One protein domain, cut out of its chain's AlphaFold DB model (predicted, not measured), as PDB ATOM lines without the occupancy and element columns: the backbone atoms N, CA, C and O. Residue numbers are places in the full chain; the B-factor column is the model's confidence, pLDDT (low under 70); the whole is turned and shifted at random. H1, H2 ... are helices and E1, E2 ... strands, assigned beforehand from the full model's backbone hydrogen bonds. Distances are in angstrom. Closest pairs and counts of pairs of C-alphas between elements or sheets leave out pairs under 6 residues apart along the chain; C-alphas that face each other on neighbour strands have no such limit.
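This is residues 76 to 152 of the 296 residues of an uncharacterized protein of Nothophytophthora sp. Chile5 (UniProt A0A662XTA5). Two lobes are set apart along the long axis: a loose cluster of helices H1 to H4, in which H4 crosses H1 and H3 lies at the far end, and a small head in which H5 packs on the two short strands E1 and E2. Residues 121 to 129 bridge the lobes. The printed part has 77 residues, in the order H1, H2, H3, H4, E1, H5, E2; the sheet E1, E2 is parallel and the class is mostly helix. It is loose, with a radius of gyration of the C-alphas of 15.4 A, and spans 43 by 22 by 21 A.

H1, residues 76 to 89, begins with C-alpha 76 at (10.535, -37.983, 21.386) and measures 19.7 A. H2 is residues 94 to 98, H3 residues 100 to 105, and H4 residues 113 to 120, 10.3 A long. E1 is residues 130 to 132. H5, residues 136 to 144, measures 12.0 A. E2, residues 149 to 151, ends with C-alpha 151 at (10.179, -16.874, 34.257).

H1 touches H2 with residues 83 to 87 alone; the closest C-alphas, of Val 87 and Leu 94, are 6.7 A apart. H1 touches H4 with residues 80 to 84 alone, about perpendicular at 88 degrees, closest at the C-alphas of Ile 80 and Leu 116, 6.6 A. H2 touches H4, with the C-alphas of Leu 94 and Ser 113 closest at 5.5 A. H3 is close to H2 but not clearly touching, and apart from H1 and H4. E1, H5 and E2 form a strand-helix-strand unit, two parallel neighbour strands with a helix between them, with a right-handed crossover. Across E1 and E2, N 150 and O 130 are within hydrogen-bond range at 2.7 A. The closest C-alphas of H5 and E2, of Ala 142 and Leu 149, are 5.9 A apart. Every O i to N i+4 pair is within range in H1, H3, H4 and H5; H2 has 0 of 1, and 1 of 2 O i to N i+3 pairs.

The two C-alphas farthest apart, of Pro 100 and Ser 136, are 44.1 A apart. The printed part has no cut and no long link. Mean pLDDT of the printed part is 87.2, and no printed residue is under 70.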
ATOM      1  N   HIS A  76       9.392 -37.829  22.271       77.56
ATOM      2  CA  HIS A  76      10.535 -37.983  21.386       77.56
ATOM      3  C   HIS A  76      11.649 -36.967  21.686       77.56
ATOM      4  O   HIS A  76      12.803 -37.357  21.843       77.56
ATOM      5  N   ALA A  77      11.334 -35.677  21.852       77.44
ATOM      6  CA  ALA A  77      12.327 -34.655  22.193       77.44
ATOM      7  C   ALA A  77      13.048 -34.954  23.523       77.44
ATOM      8  O   ALA A  77      14.263 -34.774  23.619       77.44
ATOM      9  N   ARG A  78      12.328 -35.473  24.530       77.62
ATOM     10  CA  ARG A  78      12.930 -35.928  25.795       77.62
ATOM     11  C   ARG A  78      13.852 -37.128  25.597       77.62
ATOM     12  O   ARG A  78      14.953 -37.115  26.140       77.62
ATOM     13  N   GLN A  79      13.438 -38.127  24.819       84.19
ATOM     14  CA  GLN A  79      14.272 -39.295  24.509       84.19
ATOM     15  C   GLN A  79      15.567 -38.883  23.800       84.19
ATOM     16  O   GLN A  79      16.658 -39.273  24.214       84.19
ATOM     17  N   ILE A  80      15.463 -38.019  22.787       88.88
ATOM     18  CA  ILE A  80      16.619 -37.467  22.075       88.88
ATOM     19  C   ILE A  80      17.555 -36.725  23.035       88.88
ATOM     20  O   ILE A  80      18.763 -36.949  23.000       88.88
ATOM     21  N   PHE A  81      17.021 -35.881  23.922       87.38
ATOM     22  CA  PHE A  81      17.834 -35.164  24.905       87.38
ATOM     23  C   PHE A  81      18.564 -36.110  25.870       87.38
ATOM     24  O   PHE A  81      19.738 -35.893  26.163       87.38
ATOM     25  N   GLN A  82      17.913 -37.178  26.343       89.75
ATOM     26  CA  GLN A  82      18.575 -38.162  27.206       89.75
ATOM     27  C   GLN A  82      19.702 -38.894  26.471       89.75
ATOM     28  O   GLN A  82      20.781 -39.066  27.041       89.75
ATOM     29  N   TRP A  83      19.502 -39.245  25.197       93.75
ATOM     30  CA  TRP A  83      20.570 -39.791  24.357       93.75
ATOM     31  C   TRP A  83      21.733 -38.809  24.181       93.75
ATOM     32  O   TRP A  83      22.888 -39.201  24.334       93.75
ATOM     33  N   MET A  84      21.455 -37.525  23.924       91.94
ATOM     34  CA  MET A  84      22.505 -36.501  23.836       91.94
ATOM     35  C   MET A  84      23.284 -36.383  25.134       91.94
ATOM     36  O   MET A  84      24.510 -36.384  25.120       91.94
ATOM     37  N   ARG A  85      22.572 -36.302  26.261       90.69
ATOM     38  CA  ARG A  85      23.174 -36.216  27.585       90.69
ATOM     39  C   ARG A  85      24.070 -37.420  27.847       90.69
ATOM     40  O   ARG A  85      25.168 -37.236  28.355       90.69
ATOM     41  N   TRP A  86      23.633 -38.626  27.491       92.25
ATOM     42  CA  TRP A  86      24.443 -39.832  27.634       92.25
ATOM     43  C   TRP A  86      25.747 -39.732  26.843       92.25
ATOM     44  O   TRP A  86      26.820 -39.920  27.410       92.25
ATOM     45  N   VAL A  87      25.654 -39.398  25.553       93.12
ATOM     46  CA  VAL A  87      26.814 -39.307  24.657       93.12
ATOM     47  C   VAL A  87      27.777 -38.211  25.109       93.12
ATOM     48  O   VAL A  87      28.960 -38.480  25.289       93.12
ATOM     49  N   VAL A  88      27.274 -36.999  25.351       90.50
ATOM     50  CA  VAL A  88      28.096 -35.826  25.683       90.50
ATOM     51  C   VAL A  88      28.697 -35.942  27.083       90.50
ATOM     52  O   VAL A  88      29.900 -35.770  27.246       90.50
ATOM     53  N   MET A  89      27.900 -36.279  28.103       92.06
ATOM     54  CA  MET A  89      28.380 -36.283  29.494       92.06
ATOM     55  C   MET A  89      29.328 -37.441  29.804       92.06
ATOM     56  O   MET A  89      30.108 -37.346  30.747       92.06
ATOM     57  N   ARG A  90      29.249 -38.542  29.050       90.62
ATOM     58  CA  ARG A  90      30.174 -39.678  29.181       90.62
ATOM     59  C   ARG A  90      31.254 -39.702  28.103       90.62
ATOM     60  O   ARG A  90      32.056 -40.628  28.094       90.62
ATOM     61  N   ASN A  91      31.274 -38.706  27.217       91.31
ATOM     62  CA  ASN A  91      32.213 -38.617  26.103       91.31
ATOM     63  C   ASN A  91      32.242 -39.892  25.227       91.31
ATOM     64  O   ASN A  91      33.305 -40.381  24.846       91.31
ATOM     65  N   HIS A  92      31.069 -40.468  24.943       91.31
ATOM     66  CA  HIS A  92      30.947 -41.623  24.050       91.31
ATOM     67  C   HIS A  92      30.954 -41.198  22.576       91.31
ATOM     68  O   HIS A  92      30.607 -40.072  22.221       91.31
ATOM     69  N   VAL A  93      31.280 -42.140  21.687       93.00
ATOM     70  CA  VAL A  93      31.122 -41.953  20.240       93.00
ATOM     71  C   VAL A  93      29.642 -41.943  19.844       93.00
ATOM     72  O   VAL A  93      28.828 -42.664  20.417       93.00
ATOM     73  N   LEU A  94      29.275 -41.190  18.801       91.12
ATOM     74  CA  LEU A  94      27.885 -41.131  18.313       91.12
ATOM     75  C   LEU A  94      27.333 -42.488  17.853       91.12
ATOM     76  O   LEU A  94      26.117 -42.671  17.832       91.12
ATOM     77  N   ALA A  95      28.195 -43.433  17.473       92.50
ATOM     78  CA  ALA A  95      27.798 -44.791  17.101       92.50
ATOM     79  C   ALA A  95      27.209 -45.586  18.283       92.50
ATOM     80  O   ALA A  95      26.467 -46.540  18.065       92.50
ATOM     81  N   GLU A  96      27.478 -45.160  19.520       92.75
ATOM     82  CA  GLU A  96      27.070 -45.852  20.745       92.75
ATOM     83  C   GLU A  96      25.550 -45.997  20.875       92.75
ATOM     84  O   GLU A  96      25.052 -47.026  21.315       92.75
ATOM     85  N   VAL A  97      24.781 -45.016  20.394       92.44
ATOM     86  CA  VAL A  97      23.305 -45.094  20.401       92.44
ATOM     87  C   VAL A  97      22.753 -46.159  19.441       92.44
ATOM     88  O   VAL A  97      21.585 -46.551  19.512       92.44
ATOM     89  N   GLY A  98      23.594 -46.621  18.514       91.25
ATOM     90  CA  GLY A  98      23.335 -47.732  17.608       91.25
ATOM     91  C   GLY A  98      23.795 -49.092  18.134       91.25
ATOM     92  O   GLY A  98      23.418 -50.102  17.542       91.25
ATOM     93  N   ASN A  99      24.586 -49.133  19.214       92.31
ATOM     94  CA  ASN A  99      25.173 -50.365  19.732       92.31
ATOM     95  C   ASN A  99      24.072 -51.313  20.260       92.31
ATOM     96  O   ASN A  99      23.241 -50.880  21.066       92.31
ATOM     97  N   PRO A 100      24.041 -52.594  19.833       92.62
ATOM     98  CA  PRO A 100      23.022 -53.550  20.266       92.62
ATOM     99  C   PRO A 100      22.943 -53.737  21.786       92.62
ATOM    100  O   PRO A 100      21.849 -53.681  22.341       92.62
ATOM    101  N   LEU A 101      24.089 -53.880  22.459       92.06
ATOM    102  CA  LEU A 101      24.149 -54.086  23.907       92.06
ATOM    103  C   LEU A 101      23.678 -52.834  24.656       92.06
ATOM    104  O   LEU A 101      22.927 -52.912  25.624       92.06
ATOM    105  N   THR A 102      24.062 -51.652  24.177       91.00
ATOM    106  CA  THR A 102      23.639 -50.377  24.770       91.00
ATOM    107  C   THR A 102      22.140 -50.170  24.633       91.00
ATOM    108  O   THR A 102      21.499 -49.709  25.573       91.00
ATOM    109  N   ARG A 103      21.557 -50.561  23.495       90.75
ATOM    110  CA  ARG A 103      20.104 -50.530  23.292       90.75
ATOM    111  C   ARG A 103      19.379 -51.489  24.224       90.75
ATOM    112  O   ARG A 103      18.399 -51.072  24.828       90.75
ATOM    113  N   GLU A 104      19.883 -52.711  24.374       92.56
ATOM    114  CA  GLU A 104      19.327 -53.722  25.282       92.56
ATOM    115  C   GLU A 104      19.355 -53.261  26.747       92.56
ATOM    116  O   GLU A 104      18.379 -53.429  27.476       92.56
ATOM    117  N   MET A 105      20.447 -52.623  27.174       90.31
ATOM    118  CA  MET A 105      20.599 -52.135  28.548       90.31
ATOM    119  C   MET A 105      19.886 -50.800  28.812       90.31
ATOM    120  O   MET A 105      19.612 -50.458  29.966       90.31
ATOM    121  N   SER A 106      19.616 -49.998  27.777       87.75
ATOM    122  CA  SER A 106      18.989 -48.684  27.933       87.75
ATOM    123  C   SER A 106      17.469 -48.782  28.080       87.75
ATOM    124  O   SER A 106      16.811 -49.591  27.441       87.75
ATOM    125  N   ARG A 107      16.881 -47.874  28.866       88.12
ATOM    126  CA  ARG A 107      15.420 -47.659  28.904       88.12
ATOM    127  C   ARG A 107      14.941 -46.645  27.855       88.12
ATOM    128  O   ARG A 107      13.817 -46.157  27.954       88.12
ATOM    129  N   LEU A 108      15.822 -46.233  26.947       89.12
ATOM    130  CA  LEU A 108      15.556 -45.172  25.982       89.12
ATOM    131  C   LEU A 108      15.087 -45.784  24.665       89.12
ATOM    132  O   LEU A 108      15.604 -46.813  24.234       89.12
ATOM    133  N   ASP A 109      14.142 -45.122  24.002       89.12
ATOM    134  CA  ASP A 109      13.668 -45.581  22.699       89.12
ATOM    135  C   ASP A 109      14.818 -45.541  21.674       89.12
ATOM    136  O   ASP A 109      15.600 -44.577  21.675       89.12
ATOM    137  N   PRO A 110      14.948 -46.548  20.789       89.69
ATOM    138  CA  PRO A 110      16.053 -46.609  19.842       89.69
ATOM    139  C   PRO A 110      16.140 -45.364  18.954       89.69
ATOM    140  O   PRO A 110      15.170 -44.958  18.314       89.69
ATOM    141  N   VAL A 111      17.342 -44.793  18.853       91.38
ATOM    142  CA  VAL A 111      17.652 -43.682  17.946       91.38
ATOM    143  C   VAL A 111      18.810 -44.060  17.020       91.38
ATOM    144  O   VAL A 111      19.650 -44.900  17.349       91.38
ATOM    145  N   SER A 112      18.855 -43.462  15.828       91.38
ATOM    146  CA  SER A 112      20.019 -43.567  14.943       91.38
ATOM    147  C   SER A 112      21.036 -42.463  15.243       91.38
ATOM    148  O   SER A 112      20.655 -41.341  15.585       91.38
ATOM    149  N   SER A 113      22.325 -42.736  15.027       92.88
ATOM    150  CA  SER A 113      23.380 -41.717  15.131       92.88
ATOM    151  C   SER A 113      23.114 -40.521  14.212       92.88
ATOM    152  O   SER A 113      23.358 -39.382  14.598       92.88
ATOM    153  N   LYS A 114      22.534 -40.759  13.025       91.75
ATOM    154  CA  LYS A 114      22.152 -39.706  12.069       91.75
ATOM    155  C   LYS A 114      21.054 -38.799  12.627       91.75
ATOM    156  O   LYS A 114      21.135 -37.580  12.493       91.75
ATOM    157  N   THR A 115      20.041 -39.380  13.269       90.94
ATOM    158  CA  THR A 115      18.977 -38.621  13.939       90.94
ATOM    159  C   THR A 115      19.558 -37.820  15.095       90.94
ATOM    160  O   THR A 115      19.324 -36.619  15.164       90.94
ATOM    161  N   LEU A 116      20.360 -38.442  15.964       91.31
ATOM    162  CA  LEU A 116      20.959 -37.750  17.103       91.31
ATOM    163  C   LEU A 116      21.828 -36.564  16.654       91.31
ATOM    164  O   LEU A 116      21.660 -35.459  17.166       91.31
ATOM    165  N   LEU A 117      22.668 -36.769  15.635       90.81
ATOM    166  CA  LEU A 117      23.503 -35.724  15.043       90.81
ATOM    167  C   LEU A 117      22.667 -34.569  14.474       90.81
ATOM    168  O   LEU A 117      22.992 -33.408  14.706       90.81
ATOM    169  N   LYS A 118      21.547 -34.863  13.797       90.31
ATOM    170  CA  LYS A 118      20.619 -33.832  13.298       90.31
ATOM    171  C   LYS A 118      20.118 -32.918  14.420       90.31
ATOM    172  O   LYS A 118      19.973 -31.720  14.202       90.31
ATOM    173  N   TYR A 119      19.825 -33.467  15.597       87.75
ATOM    174  CA  TYR A 119      19.380 -32.659  16.729       87.75
ATOM    175  C   TYR A 119      20.540 -31.950  17.445       87.75
ATOM    176  O   TYR A 119      20.318 -30.866  17.977       87.75
ATOM    177  N   MET A 120      21.747 -32.529  17.464       87.00
ATOM    178  CA  MET A 120      22.938 -31.877  18.033       87.00
ATOM    179  C   MET A 120      23.381 -30.672  17.197       87.00
ATOM    180  O   MET A 120      23.824 -29.678  17.754       87.00
ATOM    181  N   ASN A 121      23.172 -30.719  15.879       88.81
ATOM    182  CA  ASN A 121      23.447 -29.616  14.953       88.81
ATOM    183  C   ASN A 121      22.333 -28.549  14.921       88.81
ATOM    184  O   ASN A 121      22.173 -27.849  13.922       88.81
ATOM    185  N   LYS A 122      21.516 -28.439  15.975       84.69
ATOM    186  CA  LYS A 122      20.559 -27.335  16.101       84.69
ATOM    187  C   LYS A 122      21.291 -26.069  16.523       84.69
ATOM    188  O   LYS A 122      22.061 -26.076  17.478       84.69
ATOM    189  N   GLU A 123      20.996 -24.976  15.839       82.69
ATOM    190  CA  GLU A 123      21.565 -23.670  16.153       82.69
ATOM    191  C   GLU A 123      20.749 -22.925  17.212       82.69
ATOM    192  O   GLU A 123      19.551 -23.168  17.390       82.69
ATOM    193  N   VAL A 124      21.388 -21.951  17.867       78.00
ATOM    194  CA  VAL A 124      20.737 -21.041  18.828       78.00
ATOM    195  C   VAL A 124      19.553 -20.309  18.186       78.00
ATOM    196  O   VAL A 124      18.534 -20.117  18.839       78.00
ATOM    197  N   SER A 125      19.624 -20.011  16.883       81.75
ATOM    198  CA  SER A 125      18.539 -19.414  16.086       81.75
ATOM    199  C   SER A 125      17.237 -20.238  16.084       81.75
ATOM    200  O   SER A 125      16.154 -19.710  15.827       81.75
ATOM    201  N   MET A 126      17.317 -21.539  16.387       84.88
ATOM    202  CA  MET A 126      16.156 -22.424  16.490       84.88
ATOM    203  C   MET A 126      15.504 -22.407  17.877       84.88
ATOM    204  O   MET A 126      14.407 -22.954  18.035       84.88
ATOM    205  N   ILE A 127      16.155 -21.815  18.882       81.94
ATOM    206  CA  ILE A 127      15.611 -21.685  20.232       81.94
ATOM    207  C   ILE A 127      14.555 -20.582  20.211       81.94
ATOM    208  O   ILE A 127      14.813 -19.445  19.835       81.94
ATOM    209  N   LYS A 128      13.327 -20.933  20.599       80.69
ATOM    210  CA  LYS A 128      12.196 -19.995  20.596       80.69
ATOM    211  C   LYS A 128      12.087 -19.205  21.891       80.69
ATOM    212  O   LYS A 128      11.702 -18.045  21.862       80.69
ATOM    213  N   TYR A 129      12.387 -19.848  23.010       78.44
ATOM    214  CA  TYR A 129      12.396 -19.261  24.341       78.44
ATOM    215  C   TYR A 129      13.224 -20.136  25.276       78.44
ATOM    216  O   TYR A 129      13.435 -21.326  25.026       78.44
ATOM    217  N   LEU A 130      13.646 -19.546  26.383       82.25
ATOM    218  CA  LEU A 130      14.201 -20.239  27.532       82.25
ATOM    219  C   LEU A 130      13.152 -20.319  28.630       82.25
ATOM    220  O   LEU A 130      12.332 -19.418  28.773       82.25
ATOM    221  N   VAL A 131      13.197 -21.372  29.437       78.06
ATOM    222  CA  VAL A 131      12.399 -21.475  30.661       78.06
ATOM    223  C   VAL A 131      13.368 -21.593  31.822       78.06
ATOM    224  O   VAL A 131      14.207 -22.492  31.838       78.06
ATOM    225  N   GLY A 132      13.270 -20.687  32.785       77.44
ATOM    226  CA  GLY A 132      14.202 -20.650  33.902       77.44
ATOM    227  C   GLY A 132      13.759 -19.685  34.984       77.44
ATOM    228  O   GLY A 132      12.777 -18.958  34.843       77.44
ATOM    229  N   ASP A 133      14.465 -19.683  36.110       79.88
ATOM    230  CA  ASP A 133      14.301 -18.590  37.057       79.88
ATOM    231  C   ASP A 133      14.851 -17.282  36.468       79.88
ATOM    232  O   ASP A 133      15.712 -17.265  35.586       79.88
ATOM    233  N   ASN A 134      14.353 -16.159  36.976       78.12
ATOM    234  CA  ASN A 134      14.855 -14.846  36.592       78.12
ATOM    235  C   ASN A 134      16.137 -14.534  37.386       78.12
ATOM    236  O   ASN A 134      16.254 -13.448  37.948       78.12
ATOM    237  N   CYS A 135      17.077 -15.473  37.527       82.19
ATOM    238  CA  CYS A 135      18.387 -15.142  38.086       82.19
ATOM    239  C   CYS A 135      19.187 -14.297  37.077       82.19
ATOM    240  O   CYS A 135      18.895 -14.283  35.878       82.19
ATOM    241  N   SER A 136      20.189 -13.553  37.554       85.56
ATOM    242  CA  SER A 136      21.023 -12.695  36.698       85.56
ATOM    243  C   SER A 136      21.690 -13.475  35.563       85.56
ATOM    244  O   SER A 136      21.753 -12.976  34.442       85.56
ATOM    245  N   THR A 137      22.114 -14.711  35.830       89.69
ATOM    246  CA  THR A 137      22.732 -15.604  34.845       89.69
ATOM    247  C   THR A 137      21.763 -15.973  33.727       89.69
ATOM    248  O   THR A 137      22.077 -15.756  32.561       89.69
ATOM    249  N   ASN A 138      20.566 -16.460  34.062       88.00
ATOM    250  CA  ASN A 138      19.567 -16.859  33.067       88.00
ATOM    251  C   ASN A 138      19.075 -15.670  32.242       88.00
ATOM    252  O   ASN A 138      18.935 -15.790  31.027       88.00
ATOM    253  N   ARG A 139      18.901 -14.498  32.873       85.62
ATOM    254  CA  ARG A 139      18.631 -13.251  32.143       85.62
ATOM    255  C   ARG A 139      19.762 -12.907  31.179       85.62
ATOM    256  O   ARG A 139      19.499 -12.652  30.015       85.62
ATOM    257  N   SER A 140      21.015 -12.946  31.638       90.00
ATOM    258  CA  SER A 140      22.172 -12.641  30.789       90.00
ATOM    259  C   SER A 140      22.279 -13.596  29.599       90.00
ATOM    260  O   SER A 140      22.551 -13.151  28.489       90.00
ATOM    261  N   ILE A 141      22.032 -14.891  29.812       89.62
ATOM    262  CA  ILE A 141      22.013 -15.905  28.754       89.62
ATOM    263  C   ILE A 141      20.908 -15.597  27.734       89.62
ATOM    264  O   ILE A 141      21.184 -15.560  26.538       89.62
ATOM    265  N   ALA A 142      19.685 -15.326  28.196       88.19
ATOM    266  CA  ALA A 142      18.555 -14.970  27.339       88.19
ATOM    267  C   ALA A 142      18.847 -13.731  26.479       88.19
ATOM    268  O   ALA A 142      18.701 -13.782  25.258       88.19
ATOM    269  N   THR A 143      19.349 -12.659  27.103       88.62
ATOM    270  CA  THR A 143      19.737 -11.418  26.419       88.62
ATOM    271  C   THR A 143      20.831 -11.665  25.383       88.62
ATOM    272  O   THR A 143      20.682 -11.262  24.237       88.62
ATOM    273  N   LYS A 144      21.906 -12.377  25.746       89.62
ATOM    274  CA  LYS A 144      23.008 -12.681  24.818       89.62
ATOM    275  C   LYS A 144      22.569 -13.543  23.633       89.62
ATOM    276  O   LYS A 144      23.139 -13.417  22.558       89.62
ATOM    277  N   MET A 145      21.579 -14.415  23.826       87.50
ATOM    278  CA  MET A 145      21.008 -15.239  22.758       87.50
ATOM    279  C   MET A 145      19.865 -14.547  22.000       87.50
ATOM    280  O   MET A 145      19.277 -15.174  21.123       87.50
ATOM    281  N   GLY A 146      19.494 -13.307  22.348       85.38
ATOM    282  CA  GLY A 146      18.350 -12.610  21.745       85.38
ATOM    283  C   GLY A 146      17.032 -13.387  21.870       85.38
ATOM    284  O   GLY A 146      16.177 -13.312  20.994       85.38
ATOM    285  N   THR A 147      16.896 -14.204  22.918       83.62
ATOM    286  CA  THR A 147      15.814 -15.183  23.065       83.62
ATOM    287  C   THR A 147      14.954 -14.842  24.288       83.62
ATOM    288  O   THR A 147      15.511 -14.616  25.361       83.62
ATOM    289  N   PRO A 148      13.609 -14.858  24.192       83.00
ATOM    290  CA  PRO A 148      12.725 -14.616  25.335       83.00
ATOM    291  C   PRO A 148      12.957 -15.582  26.507       83.00
ATOM    292  O   PRO A 148      13.157 -16.781  26.298       83.00
ATOM    293  N   LEU A 149      12.874 -15.081  27.745       81.88
ATOM    294  CA  LEU A 149      12.950 -15.886  28.972       81.88
ATOM    295  C   LEU A 149      11.578 -15.976  29.646       81.88
ATOM    296  O   LEU A 149      11.043 -14.988  30.139       81.88
ATOM    297  N   VAL A 150      11.042 -17.189  29.737       79.69
ATOM    298  CA  VAL A 150       9.849 -17.507  30.517       79.69
ATOM    299  C   VAL A 150      10.259 -17.744  31.967       79.69
ATOM    300  O   VAL A 150      10.900 -18.745  32.300       79.69
ATOM    301  N   GLY A 151       9.857 -16.819  32.837       75.56
ATOM    302  CA  GLY A 151      10.179 -16.874  34.257       75.56
ATOM    303  C   GLY A 151       9.510 -18.030  35.010       75.56
ATOM    304  O   GLY A 151       8.354 -18.401  34.763       75.56
ATOM    305  N   CYS A 152      10.225 -18.549  36.009       80.12
ATOM    306  CA  CYS A 152       9.787 -19.635  36.885       80.12
ATOM    307  C   CYS A 152       8.396 -19.376  37.496       80.12
ATOM    308  O   CYS A 152       8.189 -18.426  38.259       80.12
TER     309      CYS A 152